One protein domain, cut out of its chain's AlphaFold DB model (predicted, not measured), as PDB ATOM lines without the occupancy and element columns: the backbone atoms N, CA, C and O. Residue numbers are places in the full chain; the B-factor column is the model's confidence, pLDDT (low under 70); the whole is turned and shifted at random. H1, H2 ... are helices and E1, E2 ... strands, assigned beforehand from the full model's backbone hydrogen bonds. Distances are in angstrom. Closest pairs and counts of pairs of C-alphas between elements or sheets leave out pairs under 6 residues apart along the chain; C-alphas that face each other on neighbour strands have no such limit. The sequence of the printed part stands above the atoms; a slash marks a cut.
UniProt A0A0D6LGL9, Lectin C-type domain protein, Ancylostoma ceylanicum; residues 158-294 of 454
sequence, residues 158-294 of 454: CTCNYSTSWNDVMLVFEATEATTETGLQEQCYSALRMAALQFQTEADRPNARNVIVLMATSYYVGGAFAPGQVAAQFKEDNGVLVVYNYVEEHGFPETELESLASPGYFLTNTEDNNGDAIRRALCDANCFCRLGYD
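What this domain is: This is residues 158 to 294 of the 454 residues of the protein "Lectin C-type domain protein" of Ancylostoma ceylanicum (UniProt A0A0D6LGL9). A twisted sheet of four parallel strands, in the order E1 E2 E3 E4, lies between helices in three layers: H1 and H2 side by side over one face, with short H3 on the same face as H1, and H4 alone over the other face. The printed part has 137 residues, with four named helices and four named strands in the order E1 H1 E2 H2 E3 H3 E4 H4; the class is mixed, with 67 residues, under half, in named elements. It is compact, with a radius of gyration of the C-alphas of 15.1 A and spans of 45 by 33 by 25 A.

Where its parts are: E1, residues 167 to 173, begins at C-alpha 167 (545.475, 552.590, 402.283) and is 18.3 A long. H1 is residues 181 to 198, 26.4 A; E2 209 to 216, 21.9 A; H2 227 to 236, 14.3 A; E3 240 to 245, 15.8 A; H3 255 to 259; E4 266 to 268. H4, residues 276 to 285, ends at C-alpha 285 (538.334, 553.452, 404.239).

How they stand to each other: Within hydrogen-bond range are N 170 and O 211 of E1 and E2, 2.9 A, N 242 and O 212 of E3 and E2, 2.8 A, and N 267 and O 243 of E4 and E3, 2.8 A. E1 H1 E2, E2 H2 E3 and E3 H3 E4 are strand-helix-strand units, parallel neighbour strands joined through a helix, with right-handed crossovers. H1 is over E1 and E2, height over the sheet 10.1 A; its closest C-alphas to E1 are Ala 195 and Met 170, 6.1 A. H1 and H2 touch at Tyr 189 and Pro 227, closest C-alphas 4.4 A apart, the same way at a shallow tilt of 24 degrees. H4, on the opposite face from H1, is over E2 and E3, height 8.4 A; the closest C-alphas of H4 and E3 are Ala 285 and Val 240, 6.4 A. Every O i to N i+4 pair is within hydrogen-bond range in H2 and H4, 13 of 14 in H1 and 0 of 1 in H3, where 2 of 2 O i to N i+3 pairs are.

The domain as a whole: The two farthest C-alphas, His 250 and Gly 292, are 48.1 A apart. The printed part has no cut and no long link. pLDDT is under 70 at residues 175 to 185, 201 to 207 and 220 to 225.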
ATOM      1  N   CYS A 158     536.999 552.465 415.293       84.81
ATOM      2  CA  CYS A 158     538.298 552.701 414.668       84.81
ATOM      3  C   CYS A 158     538.928 554.024 415.091       84.81
ATOM      4  O   CYS A 158     538.272 555.067 415.122       84.81
ATOM      5  N   THR A 159     540.241 554.000 415.293       85.31
ATOM      6  CA  THR A 159     541.038 555.206 415.485       85.31
ATOM      7  C   THR A 159     541.548 555.744 414.151       85.31
ATOM      8  O   THR A 159     542.063 555.002 413.306       85.31
ATOM      9  N   CYS A 160     541.475 557.064 413.979       84.56
ATOM     10  CA  CYS A 160     541.983 557.769 412.807       84.56
ATOM     11  C   CYS A 160     543.286 558.516 413.125       84.56
ATOM     12  O   CYS A 160     543.290 559.552 413.788       84.56
ATOM     13  N   ASN A 161     544.397 558.000 412.607       83.81
ATOM     14  CA  ASN A 161     545.689 558.664 412.560       83.81
ATOM     15  C   ASN A 161     546.209 558.643 411.118       83.81
ATOM     16  O   ASN A 161     546.585 557.601 410.582       83.81
ATOM     17  N   TYR A 162     546.263 559.821 410.498       75.19
ATOM     18  CA  TYR A 162     546.677 559.977 409.102       75.19
ATOM     19  C   TYR A 162     548.117 559.523 408.844       75.19
ATOM     20  O   TYR A 162     548.418 559.039 407.758       75.19
ATOM     21  N   SER A 163     548.999 559.644 409.841       75.50
ATOM     22  CA  SER A 163     550.412 559.260 409.707       75.50
ATOM     23  C   SER A 163     550.631 557.747 409.668       75.50
ATOM     24  O   SER A 163     551.695 557.290 409.257       75.50
ATOM     25  N   THR A 164     549.627 556.975 410.084       77.25
ATOM     26  CA  THR A 164     549.694 555.519 410.196       77.25
ATOM     27  C   THR A 164     548.498 554.846 409.523       77.25
ATOM     28  O   THR A 164     548.123 553.752 409.914       77.25
ATOM     29  N   SER A 165     547.864 555.486 408.531       79.19
ATOM     30  CA  SER A 165     546.806 554.850 407.730       79.19
ATOM     31  C   SER A 165     547.397 553.939 406.645       79.19
ATOM     32  O   SER A 165     548.406 554.283 406.029       79.19
ATOM     33  N   TRP A 166     546.768 552.785 406.403       79.38
ATOM     34  CA  TRP A 166     547.292 551.719 405.539       79.38
ATOM     35  C   TRP A 166     546.399 551.541 404.303       79.38
ATOM     36  O   TRP A 166     545.883 550.461 404.031       79.38
ATOM     37  N   ASN A 167     546.202 552.626 403.551       82.62
ATOM     38  CA  ASN A 167     545.475 552.590 402.283       82.62
ATOM     39  C   ASN A 167     546.444 552.482 401.102       82.62
ATOM     40  O   ASN A 167     547.460 553.182 401.073       82.62
ATOM     41  N   ASP A 168     546.090 551.672 400.109       83.94
ATOM     42  CA  ASP A 168     546.693 551.715 398.778       83.94
ATOM     43  C   ASP A 168     545.841 552.666 397.931       83.94
ATOM     44  O   ASP A 168     544.699 552.364 397.590       83.94
ATOM     45  N   VAL A 169     546.362 553.871 397.674       84.56
ATOM     46  CA  VAL A 169     545.585 554.977 397.094       84.56
ATOM     47  C   VAL A 169     546.010 555.247 395.655       84.56
ATOM     48  O   VAL A 169     547.186 555.481 395.383       84.56
ATOM     49  N   MET A 170     545.035 555.298 394.749       85.62
ATOM     50  CA  MET A 170     545.195 555.821 393.391       85.62
ATOM     51  C   MET A 170     544.442 557.139 393.270       85.62
ATOM     52  O   MET A 170     543.251 557.209 393.575       85.62
ATOM     53  N   LEU A 171     545.132 558.182 392.816       83.50
ATOM     54  CA  LEU A 171     544.525 559.479 392.535       83.50
ATOM     55  C   LEU A 171     544.249 559.578 391.035       83.50
ATOM     56  O   LEU A 171     545.163 559.443 390.221       83.50
ATOM     57  N   VAL A 172     542.990 559.811 390.680       83.00
ATOM     58  CA  VAL A 172     542.544 560.027 389.305       83.00
ATOM     59  C   VAL A 172     542.019 561.449 389.207       83.00
ATOM     60  O   VAL A 172     541.058 561.801 389.886       83.00
ATOM     61  N   PHE A 173     542.653 562.250 388.359       77.19
ATOM     62  CA  PHE A 173     542.224 563.610 388.063       77.19
ATOM     63  C   PHE A 173     541.605 563.631 386.672       77.19
ATOM     64  O   PHE A 173     542.268 563.316 385.685       77.19
ATOM     65  N   GLU A 174     540.333 563.994 386.599       72.12
ATOM     66  CA  GLU A 174     539.694 564.376 385.350       72.12
ATOM     67  C   GLU A 174     539.929 565.877 385.168       72.12
ATOM     68  O   GLU A 174     539.437 566.701 385.933       72.12
ATOM     69  N   ALA A 175     540.786 566.210 384.206       54.62
ATOM     70  CA  ALA A 175     541.152 567.577 383.869       54.62
ATOM     71  C   ALA A 175     540.934 567.781 382.369       54.62
ATOM     72  O   ALA A 175     541.891 567.979 381.620       54.62
ATOM     73  N   THR A 176     539.695 567.653 381.887       58.19
ATOM     74  CA  THR A 176     539.425 567.906 380.473       58.19
ATOM     75  C   THR A 176     538.207 568.769 380.195       58.19
ATOM     76  O   THR A 176     537.069 568.407 380.456       58.19
ATOM     77  N   GLU A 177     538.440 569.837 379.429       52.69
ATOM     78  CA  GLU A 177     537.454 570.359 378.483       52.69
ATOM     79  C   GLU A 177     537.331 569.380 377.298       52.69
ATOM     80  O   GLU A 177     537.746 569.671 376.169       52.69
ATOM     81  N   ALA A 178     536.828 568.159 377.507       49.94
ATOM     82  CA  ALA A 178     536.458 567.356 376.348       49.94
ATOM     83  C   ALA A 178     535.244 568.031 375.695       49.94
ATOM     84  O   ALA A 178     534.161 568.109 376.262       49.94
ATOM     85  N   THR A 179     535.420 568.511 374.462       45.53
ATOM     86  CA  THR A 179     534.403 569.269 373.707       45.53
ATOM     87  C   THR A 179     533.139 568.462 373.369       45.53
ATOM     88  O   THR A 179     532.253 568.964 372.681       45.53
ATOM     89  N   THR A 180     533.075 567.190 373.776       58.47
ATOM     90  CA  THR A 180     531.981 566.257 373.499       58.47
ATOM     91  C   THR A 180     531.773 565.308 374.675       58.47
ATOM     92  O   THR A 180     532.737 564.721 375.163       58.47
ATOM     93  N   GLU A 181     530.510 565.067 375.016       61.78
ATOM     94  CA  GLU A 181     530.029 564.135 376.048       61.78
ATOM     95  C   GLU A 181     530.688 562.742 375.990       61.78
ATOM     96  O   GLU A 181     531.159 562.206 376.992       61.78
ATOM     97  N   THR A 182     530.824 562.183 374.784       63.19
ATOM     98  CA  THR A 182     531.446 560.868 374.556       63.19
ATOM     99  C   THR A 182     532.934 560.831 374.911       63.19
ATOM    100  O   THR A 182     533.443 559.800 375.338       63.19
ATOM    101  N   GLY A 183     533.640 561.955 374.749       61.03
ATOM    102  CA  GLY A 183     535.072 562.056 375.037       61.03
ATOM    103  C   GLY A 183     535.384 562.090 376.534       61.03
ATOM    104  O   GLY A 183     536.447 561.625 376.935       61.03
ATOM    105  N   LEU A 184     534.462 562.601 377.357       63.34
ATOM    106  CA  LEU A 184     534.575 562.577 378.821       63.34
ATOM    107  C   LEU A 184     534.341 561.161 379.367       63.34
ATOM    108  O   LEU A 184     535.097 560.681 380.211       63.34
ATOM    109  N   GLN A 185     533.346 560.446 378.826       67.00
ATOM    110  CA  GLN A 185     533.029 559.071 379.237       67.00
ATOM    111  C   GLN A 185     534.188 558.099 379.001       67.00
ATOM    112  O   GLN A 185     534.550 557.339 379.901       67.00
ATOM    113  N   GLU A 186     534.798 558.135 377.813       70.06
ATOM    114  CA  GLU A 186     535.919 557.251 377.471       70.06
ATOM    115  C   GLU A 186     537.142 557.481 378.371       70.06
ATOM    116  O   GLU A 186     537.825 556.519 378.735       70.06
ATOM    117  N   GLN A 187     537.389 558.732 378.774       71.38
ATOM    118  CA  GLN A 187     538.511 559.096 379.638       71.38
ATOM    119  C   GLN A 187     538.298 558.633 381.079       71.38
ATOM    120  O   GLN A 187     539.116 557.871 381.595       71.38
ATOM    121  N   CYS A 188     537.167 558.989 381.700       75.25
ATOM    122  CA  CYS A 188     536.834 558.533 383.052       75.25
ATOM    123  C   CYS A 188     536.795 557.005 383.149       75.25
ATOM    124  O   CYS A 188     537.330 556.424 384.094       75.25
ATOM    125  N   TYR A 189     536.200 556.339 382.154       80.62
ATOM    126  CA  TYR A 189     536.165 554.880 382.090       80.62
ATOM    127  C   TYR A 189     537.575 554.281 382.051       80.62
ATOM    128  O   TYR A 189     537.881 553.366 382.818       80.62
ATOM    129  N   SER A 190     538.438 554.796 381.170       78.12
ATOM    130  CA  SER A 190     539.796 554.275 380.993       78.12
ATOM    131  C   SER A 190     540.648 554.507 382.237       78.12
ATOM    132  O   SER A 190     541.271 553.561 382.718       78.12
ATOM    133  N   ALA A 191     540.610 555.711 382.811       81.56
ATOM    134  CA  ALA A 191     541.392 556.062 383.992       81.56
ATOM    135  C   ALA A 191     540.978 555.240 385.223       81.56
ATOM    136  O   ALA A 191     541.831 554.639 385.878       81.56
ATOM    137  N   LEU A 192     539.671 555.116 385.492       83.25
ATOM    138  CA  LEU A 192     539.172 554.273 386.584       83.25
ATOM    139  C   LEU A 192     539.545 552.806 386.385       83.25
ATOM    140  O   LEU A 192     539.934 552.130 387.335       83.25
ATOM    141  N   ARG A 193     539.450 552.305 385.150       84.88
ATOM    142  CA  ARG A 193     539.796 550.917 384.846       84.88
ATOM    143  C   ARG A 193     541.285 550.659 385.040       84.88
ATOM    144  O   ARG A 193     541.643 549.624 385.590       84.88
ATOM    145  N   MET A 194     542.139 551.581 384.613       82.94
ATOM    146  CA  MET A 194     543.584 551.477 384.813       82.94
ATOM    147  C   MET A 194     543.946 551.536 386.299       82.94
ATOM    148  O   MET A 194     544.715 550.694 386.757       82.94
ATOM    149  N   ALA A 195     543.340 552.450 387.061       85.44
ATOM    150  CA  ALA A 195     543.526 552.528 388.509       85.44
ATOM    151  C   ALA A 195     543.099 551.225 389.208       85.44
ATOM    152  O   ALA A 195     543.850 550.689 390.018       85.44
ATOM    153  N   ALA A 196     541.943 550.663 388.843       84.94
ATOM    154  CA  ALA A 196     541.462 549.400 389.404       84.94
ATOM    155  C   ALA A 196     542.380 548.210 389.068       84.94
ATOM    156  O   ALA A 196     542.642 547.373 389.927       84.94
ATOM    157  N   LEU A 197     542.892 548.135 387.834       83.75
ATOM    158  CA  LEU A 197     543.818 547.076 387.410       83.75
ATOM    159  C   LEU A 197     545.193 547.183 388.078       83.75
ATOM    160  O   LEU A 197     545.892 546.178 388.193       83.75
ATOM    161  N   GLN A 198     545.591 548.376 388.517       80.81
ATOM    162  CA  GLN A 198     546.870 548.568 389.190       80.81
ATOM    163  C   GLN A 198     546.911 547.865 390.556       80.81
ATOM    164  O   GLN A 198     547.960 547.334 390.919       80.81
ATOM    165  N   PHE A 199     545.766 547.768 391.239       80.25
ATOM    166  CA  PHE A 199     545.586 546.978 392.467       80.25
ATOM    167  C   PHE A 199     545.446 545.464 392.230       80.25
ATOM    168  O   PHE A 199     544.828 544.751 393.019       80.25
ATOM    169  N   GLN A 200     545.883 544.975 391.072       74.12
ATOM    170  CA  GLN A 200     545.971 543.543 390.775       74.12
ATOM    171  C   GLN A 200     547.422 543.138 390.484       74.12
ATOM    172  O   GLN A 200     547.679 542.075 389.912       74.12
ATOM    173  N   THR A 201     548.380 544.009 390.812       69.38
ATOM    174  CA  THR A 201     549.807 543.800 390.549       69.38
ATOM    175  C   THR A 201     550.509 543.280 391.806       69.38
ATOM    176  O   THR A 201     550.047 543.488 392.918       69.38
ATOM    177  N   GLU A 202     551.651 542.594 391.668       53.91
ATOM    178  CA  GLU A 202     552.365 541.944 392.794       53.91
ATOM    179  C   GLU A 202     552.904 542.908 393.886       53.91
ATOM    180  O   GLU A 202     553.658 542.486 394.762       53.91
ATOM    181  N   ALA A 203     552.554 544.197 393.834       56.81
ATOM    182  CA  ALA A 203     552.943 545.222 394.799       56.81
ATOM    183  C   ALA A 203     551.875 545.507 395.875       56.81
ATOM    184  O   ALA A 203     552.150 546.294 396.782       56.81
ATOM    185  N   ASP A 204     550.693 544.888 395.795       62.03
ATOM    186  CA  ASP A 204     549.605 545.164 396.736       62.03
ATOM    187  C   ASP A 204     549.951 544.678 398.142       62.03
ATOM    188  O   ASP A 204     550.366 543.530 398.363       62.03
ATOM    189  N   ARG A 205     549.785 545.570 399.121       66.38
ATOM    190  CA  ARG A 205     550.085 545.233 400.508       66.38
ATOM    191  C   ARG A 205     548.957 544.352 401.042       66.38
ATOM    192  O   ARG A 205     547.788 544.736 400.966       66.38
ATOM    193  N   PRO A 206     549.260 543.178 401.625       63.44
ATOM    194  CA  PRO A 206     548.216 542.345 402.199       63.44
ATOM    195  C   PRO A 206     547.497 543.129 403.300       63.44
ATOM    196  O   PRO A 206     548.135 543.636 404.219       63.44
ATOM    197  N   ASN A 207     546.166 543.188 403.213       66.12
ATOM    198  CA  ASN A 207     545.287 543.870 404.170       66.12
ATOM    199  C   ASN A 207     545.427 545.401 404.222       66.12
ATOM    200  O   ASN A 207     545.037 546.009 405.217       66.12
ATOM    201  N   ALA A 208     545.929 546.023 403.153       78.12
ATOM    202  CA  ALA A 208     545.640 547.423 402.868       78.12
ATOM    203  C   ALA A 208     544.304 547.533 402.117       78.12
ATOM    204  O   ALA A 208     543.922 546.637 401.358       78.12
ATOM    205  N   ARG A 209     543.562 548.621 402.343       84.25
ATOM    206  CA  ARG A 209     542.347 548.894 401.569       84.25
ATOM    207  C   ARG A 209     542.731 549.554 400.249       84.25
ATOM    208  O   ARG A 209     543.423 550.570 400.259       84.25
ATOM    209  N   ASN A 210     542.216 549.030 399.140       88.31
ATOM    210  CA  ASN A 210     542.330 549.680 397.837       88.31
ATOM    211  C   ASN A 210     541.361 550.859 397.777       88.31
ATOM    212  O   ASN A 210     540.145 550.684 397.924       88.31
ATOM    213  N   VAL A 211     541.891 552.056 397.554       91.19
ATOM    214  CA  VAL A 211     541.117 553.293 397.502       91.19
ATOM    215  C   VAL A 211     541.422 554.035 396.210       91.19
ATOM    216  O   VAL A 211     542.573 554.338 395.911       91.19
ATOM    217  N   ILE A 212     540.387 554.378 395.452       91.50
ATOM    218  CA  ILE A 212     540.511 555.312 394.330       91.50
ATOM    219  C   ILE A 212     539.909 556.634 394.777       91.50
ATOM    220  O   ILE A 212     538.779 556.658 395.260       91.50
ATOM    221  N   VAL A 213     540.645 557.725 394.602       91.94
ATOM    222  CA  VAL A 213     540.106 559.081 394.710       91.94
ATOM    223  C   VAL A 213     539.944 559.617 393.296       91.94
ATOM    224  O   VAL A 213     540.932 559.914 392.630       91.94
ATOM    225  N   LEU A 214     538.700 559.718 392.839       90.06
ATOM    226  CA  LEU A 214     538.337 560.350 391.579       90.06
ATOM    227  C   LEU A 214     537.996 561.814 391.844       90.06
ATOM    228  O   LEU A 214     536.988 562.094 392.486       90.06
ATOM    229  N   MET A 215     538.809 562.732 391.338       87.00
ATOM    230  CA  MET A 215     538.490 564.157 391.304       87.00
ATOM    231  C   MET A 215     537.981 564.504 389.909       87.00
ATOM    232  O   MET A 215     538.698 564.281 388.936       87.00
ATOM    233  N   ALA A 216     536.748 565.000 389.809       84.25
ATOM    234  CA  ALA A 216     536.118 565.306 388.526       84.25
ATOM    235  C   ALA A 216     535.164 566.498 388.640       84.25
ATOM    236  O   ALA A 216     534.590 566.731 389.707       84.25
ATOM    237  N   THR A 217     534.991 567.227 387.535       78.12
ATOM    238  CA  THR A 217     534.065 568.370 387.432       78.12
ATOM    239  C   THR A 217     532.773 568.008 386.698       78.12
ATOM    240  O   THR A 217     531.759 568.684 386.861       78.12
ATOM    241  N   SER A 218     532.790 566.937 385.896       74.69
ATOM    242  CA  SER A 218     531.656 566.520 385.071       74.69
ATOM    243  C   SER A 218     531.519 564.998 384.978       74.69
ATOM    244  O   SER A 218     532.481 564.240 385.128       74.69
ATOM    245  N   TYR A 219     530.295 564.532 384.731       73.62
ATOM    246  CA  TYR A 219     529.982 563.125 384.505       73.62
ATOM    247  C   TYR A 219     528.727 562.988 383.658       73.62
ATOM    248  O   TYR A 219     527.816 563.800 383.747       73.62
ATOM    249  N   TYR A 220     528.693 561.935 382.846       67.50
ATOM    250  CA  TYR A 220     527.560 561.627 381.990       67.50
ATOM    251  C   TYR A 220     527.178 560.162 382.137       67.50
ATOM    252  O   TYR A 220     527.975 559.266 381.832       67.50
ATOM    253  N   VAL A 221     525.938 559.911 382.557       65.25
ATOM    254  CA  VAL A 221     525.398 558.558 382.715       65.25
ATOM    255  C   VAL A 221     525.011 557.965 381.354       65.25
ATOM    256  O   VAL A 221     524.017 558.356 380.747       65.25
ATOM    257  N   GLY A 222     525.752 556.957 380.882       62.94
ATOM    258  CA  GLY A 222     525.368 556.163 379.706       62.94
ATOM    259  C   GLY A 222     526.530 555.801 378.780       62.94
ATOM    260  O   GLY A 222     527.689 555.846 379.174       62.94
ATOM    261  N   GLY A 223     526.203 555.408 377.544       65.06
ATOM    262  CA  GLY A 223     527.185 555.083 376.502       65.06
ATOM    263  C   GLY A 223     527.726 553.646 376.536       65.06
ATOM    264  O   GLY A 223     527.383 552.839 377.397       65.06
ATOM    265  N   ALA A 224     528.565 553.305 375.551       63.16
ATOM    266  CA  ALA A 224     529.228 551.995 375.470       63.16
ATOM    267  C   ALA A 224     530.342 551.820 376.525       63.16
ATOM    268  O   ALA A 224     530.741 550.694 376.817       63.16
ATOM    269  N   PHE A 225     530.815 552.928 377.102       67.25
ATOM    270  CA  PHE A 225     531.874 552.992 378.104       67.25
ATOM    271  C   PHE A 225     531.329 553.679 379.355       67.25
ATOM    272  O   PHE A 225     531.506 554.877 379.535       67.25
ATOM    273  N   ALA A 226     530.615 552.926 380.192       74.44
ATOM    274  CA  ALA A 226     529.993 553.457 381.400       74.44
ATOM    275  C   ALA A 226     530.958 553.344 382.600       74.44
ATOM    276  O   ALA A 226     531.204 552.225 383.069       74.44
ATOM    277  N   PRO A 227     531.477 554.462 383.151       80.25
ATOM    278  CA  PRO A 227     532.352 554.448 384.330       80.25
ATOM    279  C   PRO A 227     531.697 553.768 385.540       80.25
ATOM    280  O   PRO A 227     532.371 553.112 386.332       80.25
ATOM    281  N   GLY A 228     530.362 553.834 385.623       85.88
ATOM    282  CA  GLY A 228     529.568 553.162 386.649       85.88
ATOM    283  C   GLY A 228     529.782 551.649 386.724       85.88
ATOM    284  O   GLY A 228     529.775 551.105 387.824       85.88
ATOM    285  N   GLN A 229     530.039 550.963 385.603       86.31
ATOM    286  CA  GLN A 229     530.303 549.520 385.630       86.31
ATOM    287  C   GLN A 229     531.651 549.206 386.293       86.31
ATOM    288  O   GLN A 229     531.749 548.274 387.086       86.31
ATOM    289  N   VAL A 230     532.683 549.996 385.986       88.50
ATOM    290  CA  VAL A 230     534.018 549.841 386.583       88.50
ATOM    291  C   VAL A 230     533.970 550.182 388.067       88.50
ATOM    292  O   VAL A 230     534.483 549.426 388.887       88.50
ATOM    293  N   ALA A 231     533.296 551.279 388.419       90.25
ATOM    294  CA  ALA A 231     533.073 551.674 389.803       90.25
ATOM    295  C   ALA A 231     532.321 550.593 390.594       90.25
ATOM    296  O   ALA A 231     532.705 550.281 391.718       90.25
ATOM    297  N   ALA A 232     531.267 549.999 390.022       91.19
ATOM    298  CA  ALA A 232     530.521 548.916 390.658       91.19
ATOM    299  C   ALA A 232     531.409 547.690 390.907       91.19
ATOM    300  O   ALA A 232     531.480 547.233 392.043       91.19
ATOM    301  N   GLN A 233     532.148 547.232 389.891       90.31
ATOM    302  CA  GLN A 233     533.061 546.096 390.031       90.31
ATOM    303  C   GLN A 233     534.137 546.356 391.091       90.31
ATOM    304  O   GLN A 233     534.356 545.525 391.964       90.31
ATOM    305  N   PHE A 234     534.769 547.533 391.074       90.62
ATOM    306  CA  PHE A 234     535.788 547.890 392.063       90.62
ATOM    307  C   PHE A 234     535.231 547.893 393.496       90.62
ATOM    308  O   PHE A 234     535.898 547.439 394.425       90.62
ATOM    309  N   LYS A 235     533.991 548.358 393.687       91.06
ATOM    310  CA  LYS A 235     533.297 548.307 394.985       91.06
ATOM    311  C   LYS A 235     532.949 546.871 395.398       91.06
ATOM    312  O   LYS A 235     533.076 546.540 396.576       91.06
ATOM    313  N   GLU A 236     532.533 546.022 394.457       88.19
ATOM    314  CA  GLU A 236     532.277 544.590 394.691       88.19
ATOM    315  C   GLU A 236     533.550 543.836 395.091       88.19
ATOM    316  O   GLU A 236     533.511 543.006 396.000       88.19
ATOM    317  N   ASP A 237     534.691 544.213 394.514       84.94
ATOM    318  CA  ASP A 237     536.023 543.701 394.855       84.94
ATOM    319  C   ASP A 237     536.567 544.286 396.173       84.94
ATOM    320  O   ASP A 237     537.763 544.224 396.459       84.94
ATOM    321  N   ASN A 238     535.682 544.836 397.015       84.62
ATOM    322  CA  ASN A 238     536.000 545.399 398.321       84.62
ATOM    323  C   ASN A 238     536.934 546.627 398.234       84.62
ATOM    324  O   ASN A 238     537.661 546.919 399.180       84.62
ATOM    325  N   GLY A 239     536.903 547.374 397.128       89.25
ATOM    326  CA  GLY A 239     537.521 548.693 396.998       89.25
ATOM    327  C   GLY A 239     536.660 549.814 397.592       89.25
ATOM    328  O   GLY A 239     535.471 549.638 397.875       89.25
ATOM    329  N   VAL A 240     537.256 550.986 397.811       93.19
ATOM    330  CA  VAL A 240     536.542 552.217 398.197       93.19
ATOM    331  C   VAL A 240     536.774 553.282 397.137       93.19
ATOM    332  O   VAL A 240     537.908 553.692 396.907       93.19
ATOM    333  N   LEU A 241     535.703 553.739 396.489       94.81
ATOM    334  CA  LEU A 241     535.774 554.822 395.515       94.81
ATOM    335  C   LEU A 241     535.321 556.125 396.177       94.81
ATOM    336  O   LEU A 241     534.133 556.317 396.441       94.81
ATOM    337  N   VAL A 242     536.282 557.002 396.455       94.81
ATOM    338  CA  VAL A 242     536.046 558.379 396.886       94.81
ATOM    339  C   VAL A 242     535.859 559.231 395.647       94.81
ATOM    340  O   VAL A 242     536.730 559.250 394.782       94.81
ATOM    341  N   VAL A 243     534.732 559.925 395.552       93.31
ATOM    342  CA  VAL A 243     534.472 560.853 394.449       93.31
ATOM    343  C   VAL A 243     534.468 562.253 395.017       93.31
ATOM    344  O   VAL A 243     533.662 562.573 395.886       93.31
ATOM    345  N   TYR A 244     535.398 563.063 394.541       91.00
ATOM    346  CA  TYR A 244     535.584 564.442 394.932       91.00
ATOM    347  C   TYR A 244     535.096 565.332 393.787       91.00
ATOM    348  O   TYR A 244     535.795 565.544 392.797       91.00
ATOM    349  N   ASN A 245     533.861 565.802 393.913       89.56
ATOM    350  CA  ASN A 245     533.243 566.735 392.986       89.56
ATOM    351  C   ASN A 245     533.934 568.094 393.103       89.56
ATOM    352  O   ASN A 245     533.885 568.744 394.152       89.56
ATOM    353  N   TYR A 246     534.611 568.509 392.043       84.81
ATOM    354  CA  TYR A 246     535.268 569.801 392.002       84.81
ATOM    355  C   TYR A 246     534.366 570.805 391.285       84.81
ATOM    356  O   TYR A 246     534.207 570.770 390.069       84.81
ATOM    357  N   VAL A 247     533.764 571.708 392.055       83.44
ATOM    358  CA  VAL A 247     532.938 572.799 391.541       83.44
ATOM    359  C   VAL A 247     533.827 574.006 391.268       83.44
ATOM    360  O   VAL A 247     534.457 574.547 392.178       83.44
ATOM    361  N   GLU A 248     533.884 574.434 390.013       79.50
ATOM    362  CA  GLU A 248     534.607 575.643 389.609       79.50
ATOM    363  C   GLU A 248     533.944 576.917 390.171       79.50
ATOM    364  O   GLU A 248     532.779 576.899 390.564       79.50
ATOM    365  N   GLU A 249     534.654 578.053 390.171       70.88
ATOM    366  CA  GLU A 249     534.214 579.332 390.777       70.88
ATOM    367  C   GLU A 249     532.834 579.821 390.278       70.88
ATOM    368  O   GLU A 249     532.123 580.555 390.972       70.88
ATOM    369  N   HIS A 250     532.417 579.368 389.091       74.50
ATOM    370  CA  HIS A 250     531.099 579.617 388.496       74.50
ATOM    371  C   HIS A 250     530.388 578.337 388.020       74.50
ATOM    372  O   HIS A 250     529.420 578.410 387.259       74.50
ATOM    373  N   GLY A 251     530.874 577.170 388.442       71.81
ATOM    374  CA  GLY A 251     530.297 575.873 388.121       71.81
ATOM    375  C   GLY A 251     529.095 575.534 389.002       71.81
ATOM    376  O   GLY A 251     528.871 576.130 390.057       71.81
ATOM    377  N   PHE A 252     528.322 574.539 388.572       75.50
ATOM    378  CA  PHE A 252     527.316 573.894 389.412       75.50
ATOM    379  C   PHE A 252     527.823 572.509 389.819       75.50
ATOM    380  O   PHE A 252     528.487 571.859 389.013       75.50
ATOM    381  N   PRO A 253     527.523 572.042 391.042       78.12
ATOM    382  CA  PRO A 253     527.910 570.706 391.464       78.12
ATOM    383  C   PRO A 253     527.254 569.644 390.583       78.12
ATOM    384  O   PRO A 253     526.030 569.615 390.451       78.12
ATOM    385  N   GLU A 254     528.070 568.740 390.042       81.75
ATOM    386  CA  GLU A 254     527.570 567.598 389.281       81.75
ATOM    387  C   GLU A 254     527.109 566.483 390.229       81.75
ATOM    388  O   GLU A 254     527.909 565.761 390.825       81.75
ATOM    389  N   THR A 255     525.796 566.363 390.404       80.50
ATOM    390  CA  THR A 255     525.198 565.384 391.323       80.50
ATOM    391  C   THR A 255     525.252 563.955 390.791       80.50
ATOM    392  O   THR A 255     525.236 563.010 391.577       80.50
ATOM    393  N   GLU A 256     525.358 563.753 389.473       83.88
ATOM    394  CA  GLU A 256     525.391 562.401 388.904       83.88
ATOM    395  C   GLU A 256     526.669 561.631 389.292       83.88
ATOM    396  O   GLU A 256     526.658 560.394 389.347       83.88
ATOM    397  N   LEU A 257     527.749 562.346 389.637       86.00
ATOM    398  CA  LEU A 257     529.006 561.785 390.150       86.00
ATOM    399  C   LEU A 257     528.823 560.984 391.450       86.00
ATOM    400  O   LEU A 257     529.570 560.034 391.697       86.00
ATOM    401  N   GLU A 258     527.810 561.310 392.257       90.44
ATOM    402  CA  GLU A 258     527.508 560.597 393.503       90.44
ATOM    403  C   GLU A 258     527.232 559.107 393.252       90.44
ATOM    404  O   GLU A 258     527.627 558.252 394.045       90.44
ATOM    405  N   SER A 259     526.642 558.771 392.099       90.50
ATOM    406  CA  SER A 259     526.332 557.385 391.726       90.50
ATOM    407  C   SER A 259     527.573 556.489 391.592       90.50
ATOM    408  O   SER A 259     527.491 555.265 391.765       90.50
ATOM    409  N   LEU A 260     528.738 557.081 391.308       90.88
ATOM    410  CA  LEU A 260     530.003 556.361 391.225       90.88
ATOM    411  C   LEU A 260     530.546 556.042 392.618       90.88
ATOM    412  O   LEU A 260     531.045 554.933 392.833       90.88
ATOM    413  N   ALA A 261     530.403 556.965 393.567       93.56
ATOM    414  CA  ALA A 261     531.024 556.883 394.880       93.56
ATOM    415  C   ALA A 261     530.616 555.631 395.673       93.56
ATOM    416  O   ALA A 261     529.555 555.020 395.480       93.56
ATOM    417  N   SER A 262     531.484 555.229 396.596       94.56
ATOM    418  CA  SER A 262     531.084 554.348 397.689       94.56
ATOM    419  C   SER A 262     530.113 555.087 398.628       94.56
ATOM    420  O   SER A 262     530.200 556.311 398.750       94.56
ATOM    421  N   PRO A 263     529.200 554.382 399.326       92.31
ATOM    422  CA  PRO A 263     528.266 555.018 400.260       92.31
ATOM    423  C   PRO A 263     528.987 555.899 401.294       92.31
ATOM    424  O   PRO A 263     529.873 555.411 401.993       92.31
ATOM    425  N   GLY A 264     528.647 557.192 401.349       91.75
ATOM    426  CA  GLY A 264     529.278 558.173 402.248       91.75
ATOM    427  C   GLY A 264     530.637 558.724 401.793       91.75
ATOM    428  O   GLY A 264     531.295 559.433 402.559       91.75
ATOM    429  N   TYR A 265     531.079 558.409 400.572       94.94
ATOM    430  CA  TYR A 265     532.372 558.829 400.006       94.94
ATOM    431  C   TYR A 265     532.251 559.817 398.835       94.94
ATOM    432  O   TYR A 265     533.229 560.046 398.122       94.94
ATOM    433  N   PHE A 266     531.073 560.409 398.637       94.50
ATOM    434  CA  PHE A 266     530.909 561.570 397.769       94.50
ATOM    435  C   PHE A 266     531.240 562.837 398.559       94.50
ATOM    436  O   PHE A 266     530.686 563.066 399.634       94.50
ATOM    437  N   LEU A 267     532.185 563.617 398.051       93.25
ATOM    438  CA  LEU A 267     532.710 564.837 398.655       93.25
ATOM    439  C   LEU A 267     532.660 565.960 397.621       93.25
ATOM    440  O   LEU A 267     532.677 565.696 396.422       93.25
ATOM    441  N   THR A 268     532.653 567.208 398.077       90.56
ATOM    442  CA  THR A 268     532.726 568.382 397.202       90.56
ATOM    443  C   THR A 268     533.704 569.407 397.758       90.56
ATOM    444  O   THR A 268     533.775 569.610 398.973       90.56
ATOM    445  N   ASN A 269     534.439 570.084 396.877       86.00
ATOM    446  CA  ASN A 269     535.355 571.158 397.270       86.00
ATOM    447  C   ASN A 269     534.641 572.319 397.984       86.00
ATOM    448  O   ASN A 269     535.243 572.961 398.835       86.00
ATOM    449  N   THR A 270     533.358 572.552 397.697       85.81
ATOM    450  CA  THR A 270     532.549 573.602 398.344       85.81
ATOM    451  C   THR A 270     532.265 573.329 399.822       85.81
ATOM    452  O   THR A 270     531.940 574.249 400.572       85.81
ATOM    453  N   GLU A 271     532.345 572.064 400.242       86.00
ATOM    454  CA  GLU A 271     532.096 571.624 401.619       86.00
ATOM    455  C   GLU A 271     533.387 571.195 402.335       86.00
ATOM    456  O   GLU A 271     533.409 571.120 403.564       86.00
ATOM    457  N   ASP A 272     534.476 570.962 401.590       86.88
ATOM    458  CA  ASP A 272     535.767 570.504 402.109       86.88
ATOM    459  C   ASP A 272     536.903 571.524 401.911       86.88
ATOM    460  O   ASP A 272     537.991 571.205 401.432       86.88
ATOM    461  N   ASN A 273     536.674 572.769 402.335       78.19
ATOM    462  CA  ASN A 273     537.627 573.879 402.174       78.19
ATOM    463  C   ASN A 273     539.028 573.609 402.758       78.19
ATOM    464  O   ASN A 273     540.008 574.206 402.324       78.19
ATOM    465  N   ASN A 274     539.128 572.720 403.753       82.75
ATOM    466  CA  ASN A 274     540.382 572.402 404.437       82.75
ATOM    467  C   ASN A 274     540.920 571.007 404.076       82.75
ATOM    468  O   ASN A 274     541.947 570.598 404.618       82.75
ATOM    469  N   GLY A 275     540.240 570.228 403.230       82.75
ATOM    470  CA  GLY A 275     540.606 568.832 402.957       82.75
ATOM    471  C   GLY A 275     540.411 567.888 404.156       82.75
ATOM    472  O   GLY A 275     541.055 566.840 404.242       82.75
ATOM    473  N   ASP A 276     539.616 568.268 405.156       84.38
ATOM    474  CA  ASP A 276     539.320 567.427 406.322       84.38
ATOM    475  C   ASP A 276     538.394 566.264 405.952       84.38
ATOM    476  O   ASP A 276     538.522 565.170 406.511       84.38
ATOM    477  N   ALA A 277     537.461 566.478 405.024       87.62
ATOM    478  CA  ALA A 277     536.493 565.466 404.627       87.62
ATOM    479  C   ALA A 277     537.173 564.333 403.854       87.62
ATOM    480  O   ALA A 277     536.951 563.165 404.188       87.62
ATOM    481  N   ILE A 278     538.068 564.655 402.910       88.25
ATOM    482  CA  ILE A 278     538.874 563.648 402.205       88.25
ATOM    483  C   ILE A 278     539.809 562.896 403.157       88.25
ATOM    484  O   ILE A 278     539.915 561.672 403.089       88.25
ATOM    485  N   ARG A 279     540.426 563.589 404.122       87.06
ATOM    486  CA  ARG A 279     541.271 562.951 405.142       87.06
ATOM    487  C   ARG A 279     540.480 561.959 405.995       87.06
ATOM    488  O   ARG A 279     540.918 560.823 406.170       87.06
ATOM    489  N   ARG A 280     539.300 562.344 406.493       88.50
ATOM    490  CA  ARG A 280     538.413 561.429 407.239       88.50
ATOM    491  C   ARG A 280     537.937 560.264 406.379       88.50
ATOM    492  O   ARG A 280     537.956 559.140 406.857       88.50
ATOM    493  N   ALA A 281     537.592 560.507 405.115       90.50
ATOM    494  CA  ALA A 281     537.227 559.445 404.184       90.50
ATOM    495  C   ALA A 281     538.349 558.400 404.056       90.50
ATOM    496  O   ALA A 281     538.094 557.210 404.185       90.50
ATOM    497  N   LEU A 282     539.606 558.820 403.903       89.38
ATOM    498  CA  LEU A 282     540.731 557.879 403.862       89.38
ATOM    499  C   LEU A 282     540.904 557.102 405.180       89.38
ATOM    500  O   LEU A 282     541.219 555.915 405.153       89.38
ATOM    501  N   CYS A 283     540.669 557.727 406.335       88.81
ATOM    502  CA  CYS A 283     540.666 557.007 407.612       88.81
ATOM    503  C   CYS A 283     539.558 555.955 407.695       88.81
ATOM    504  O   CYS A 283     539.815 554.825 408.102       88.81
ATOM    505  N   ASP A 284     538.346 556.319 407.289       90.25
ATOM    506  CA  ASP A 284     537.190 555.429 407.329       90.25
ATOM    507  C   ASP A 284     537.339 554.277 406.328       90.25
ATOM    508  O   ASP A 284     536.950 553.150 406.621       90.25
ATOM    509  N   ALA A 285     537.993 554.510 405.187       90.25
ATOM    510  CA  ALA A 285     538.334 553.452 404.239       90.25
ATOM    511  C   ALA A 285     539.299 552.422 404.852       90.25
ATOM    512  O   ALA A 285     539.186 551.225 404.585       90.25
ATOM    513  N   ASN A 286     540.199 552.877 405.727       88.75
ATOM    514  CA  ASN A 286     541.114 552.023 406.478       88.75
ATOM    515  C   ASN A 286     540.433 551.307 407.663       88.75
ATOM    516  O   ASN A 286     541.070 550.476 408.299       88.75
ATOM    517  N   CYS A 287     539.163 551.612 407.961       90.31
ATOM    518  CA  CYS A 287     538.389 551.048 409.064       90.31
ATOM    519  C   CYS A 287     537.494 549.890 408.594       90.31
ATOM    520  O   CYS A 287     536.374 550.094 408.117       90.31
ATOM    521  N   PHE A 288     537.963 548.647 408.725       88.81
ATOM    522  CA  PHE A 288     537.218 547.474 408.249       88.81
ATOM    523  C   PHE A 288     537.519 546.196 409.043       88.81
ATOM    524  O   PHE A 288     538.508 546.097 409.760       88.81
ATOM    525  N   CYS A 289     536.655 545.187 408.909       87.62
ATOM    526  CA  CYS A 289     536.906 543.859 409.466       87.62
ATOM    527  C   CYS A 289     537.690 542.990 408.482       87.62
ATOM    528  O   CYS A 289     537.385 542.958 407.287       87.62
ATOM    529  N   ARG A 290     538.666 542.235 408.992       84.38
ATOM    530  CA  ARG A 290     539.388 541.230 408.201       84.38
ATOM    531  C   ARG A 290     538.452 540.125 407.699       84.38
ATOM    532  O   ARG A 290     537.385 539.885 408.263       84.38
ATOM    533  N   LEU A 291     538.884 539.412 406.659       81.38
ATOM    534  CA  LEU A 291     538.112 538.318 406.067       81.38
ATOM    535  C   LEU A 291     537.685 537.284 407.122       81.38
ATOM    536  O   LEU A 291     538.473 536.875 407.973       81.38
ATOM    537  N   GLY A 292     536.421 536.862 407.053       81.19
ATOM    538  CA  GLY A 292     535.822 535.920 408.006       81.19
ATOM    539  C   GLY A 292     535.263 536.558 409.283       81.19
ATOM    540  O   GLY A 292     534.707 535.831 410.109       81.19
ATOM    541  N   TYR A 293     535.376 537.883 409.429       87.12
ATOM    542  CA  TYR A 293     534.772 538.643 410.520       87.12
ATOM    543  C   TYR A 293     533.720 539.609 409.992       87.12
ATOM    544  O   TYR A 293     533.903 540.252 408.961       87.12
ATOM    545  N   ASP A 294     532.639 539.740 410.747       86.38
ATOM    546  CA  ASP A 294     531.543 540.657 410.481       86.38
ATOM    547  C   ASP A 294     531.416 541.655 411.635       86.38
ATOM    548  O   ASP A 294     531.711 541.345 412.785       86.38
TER     549      ASP A 294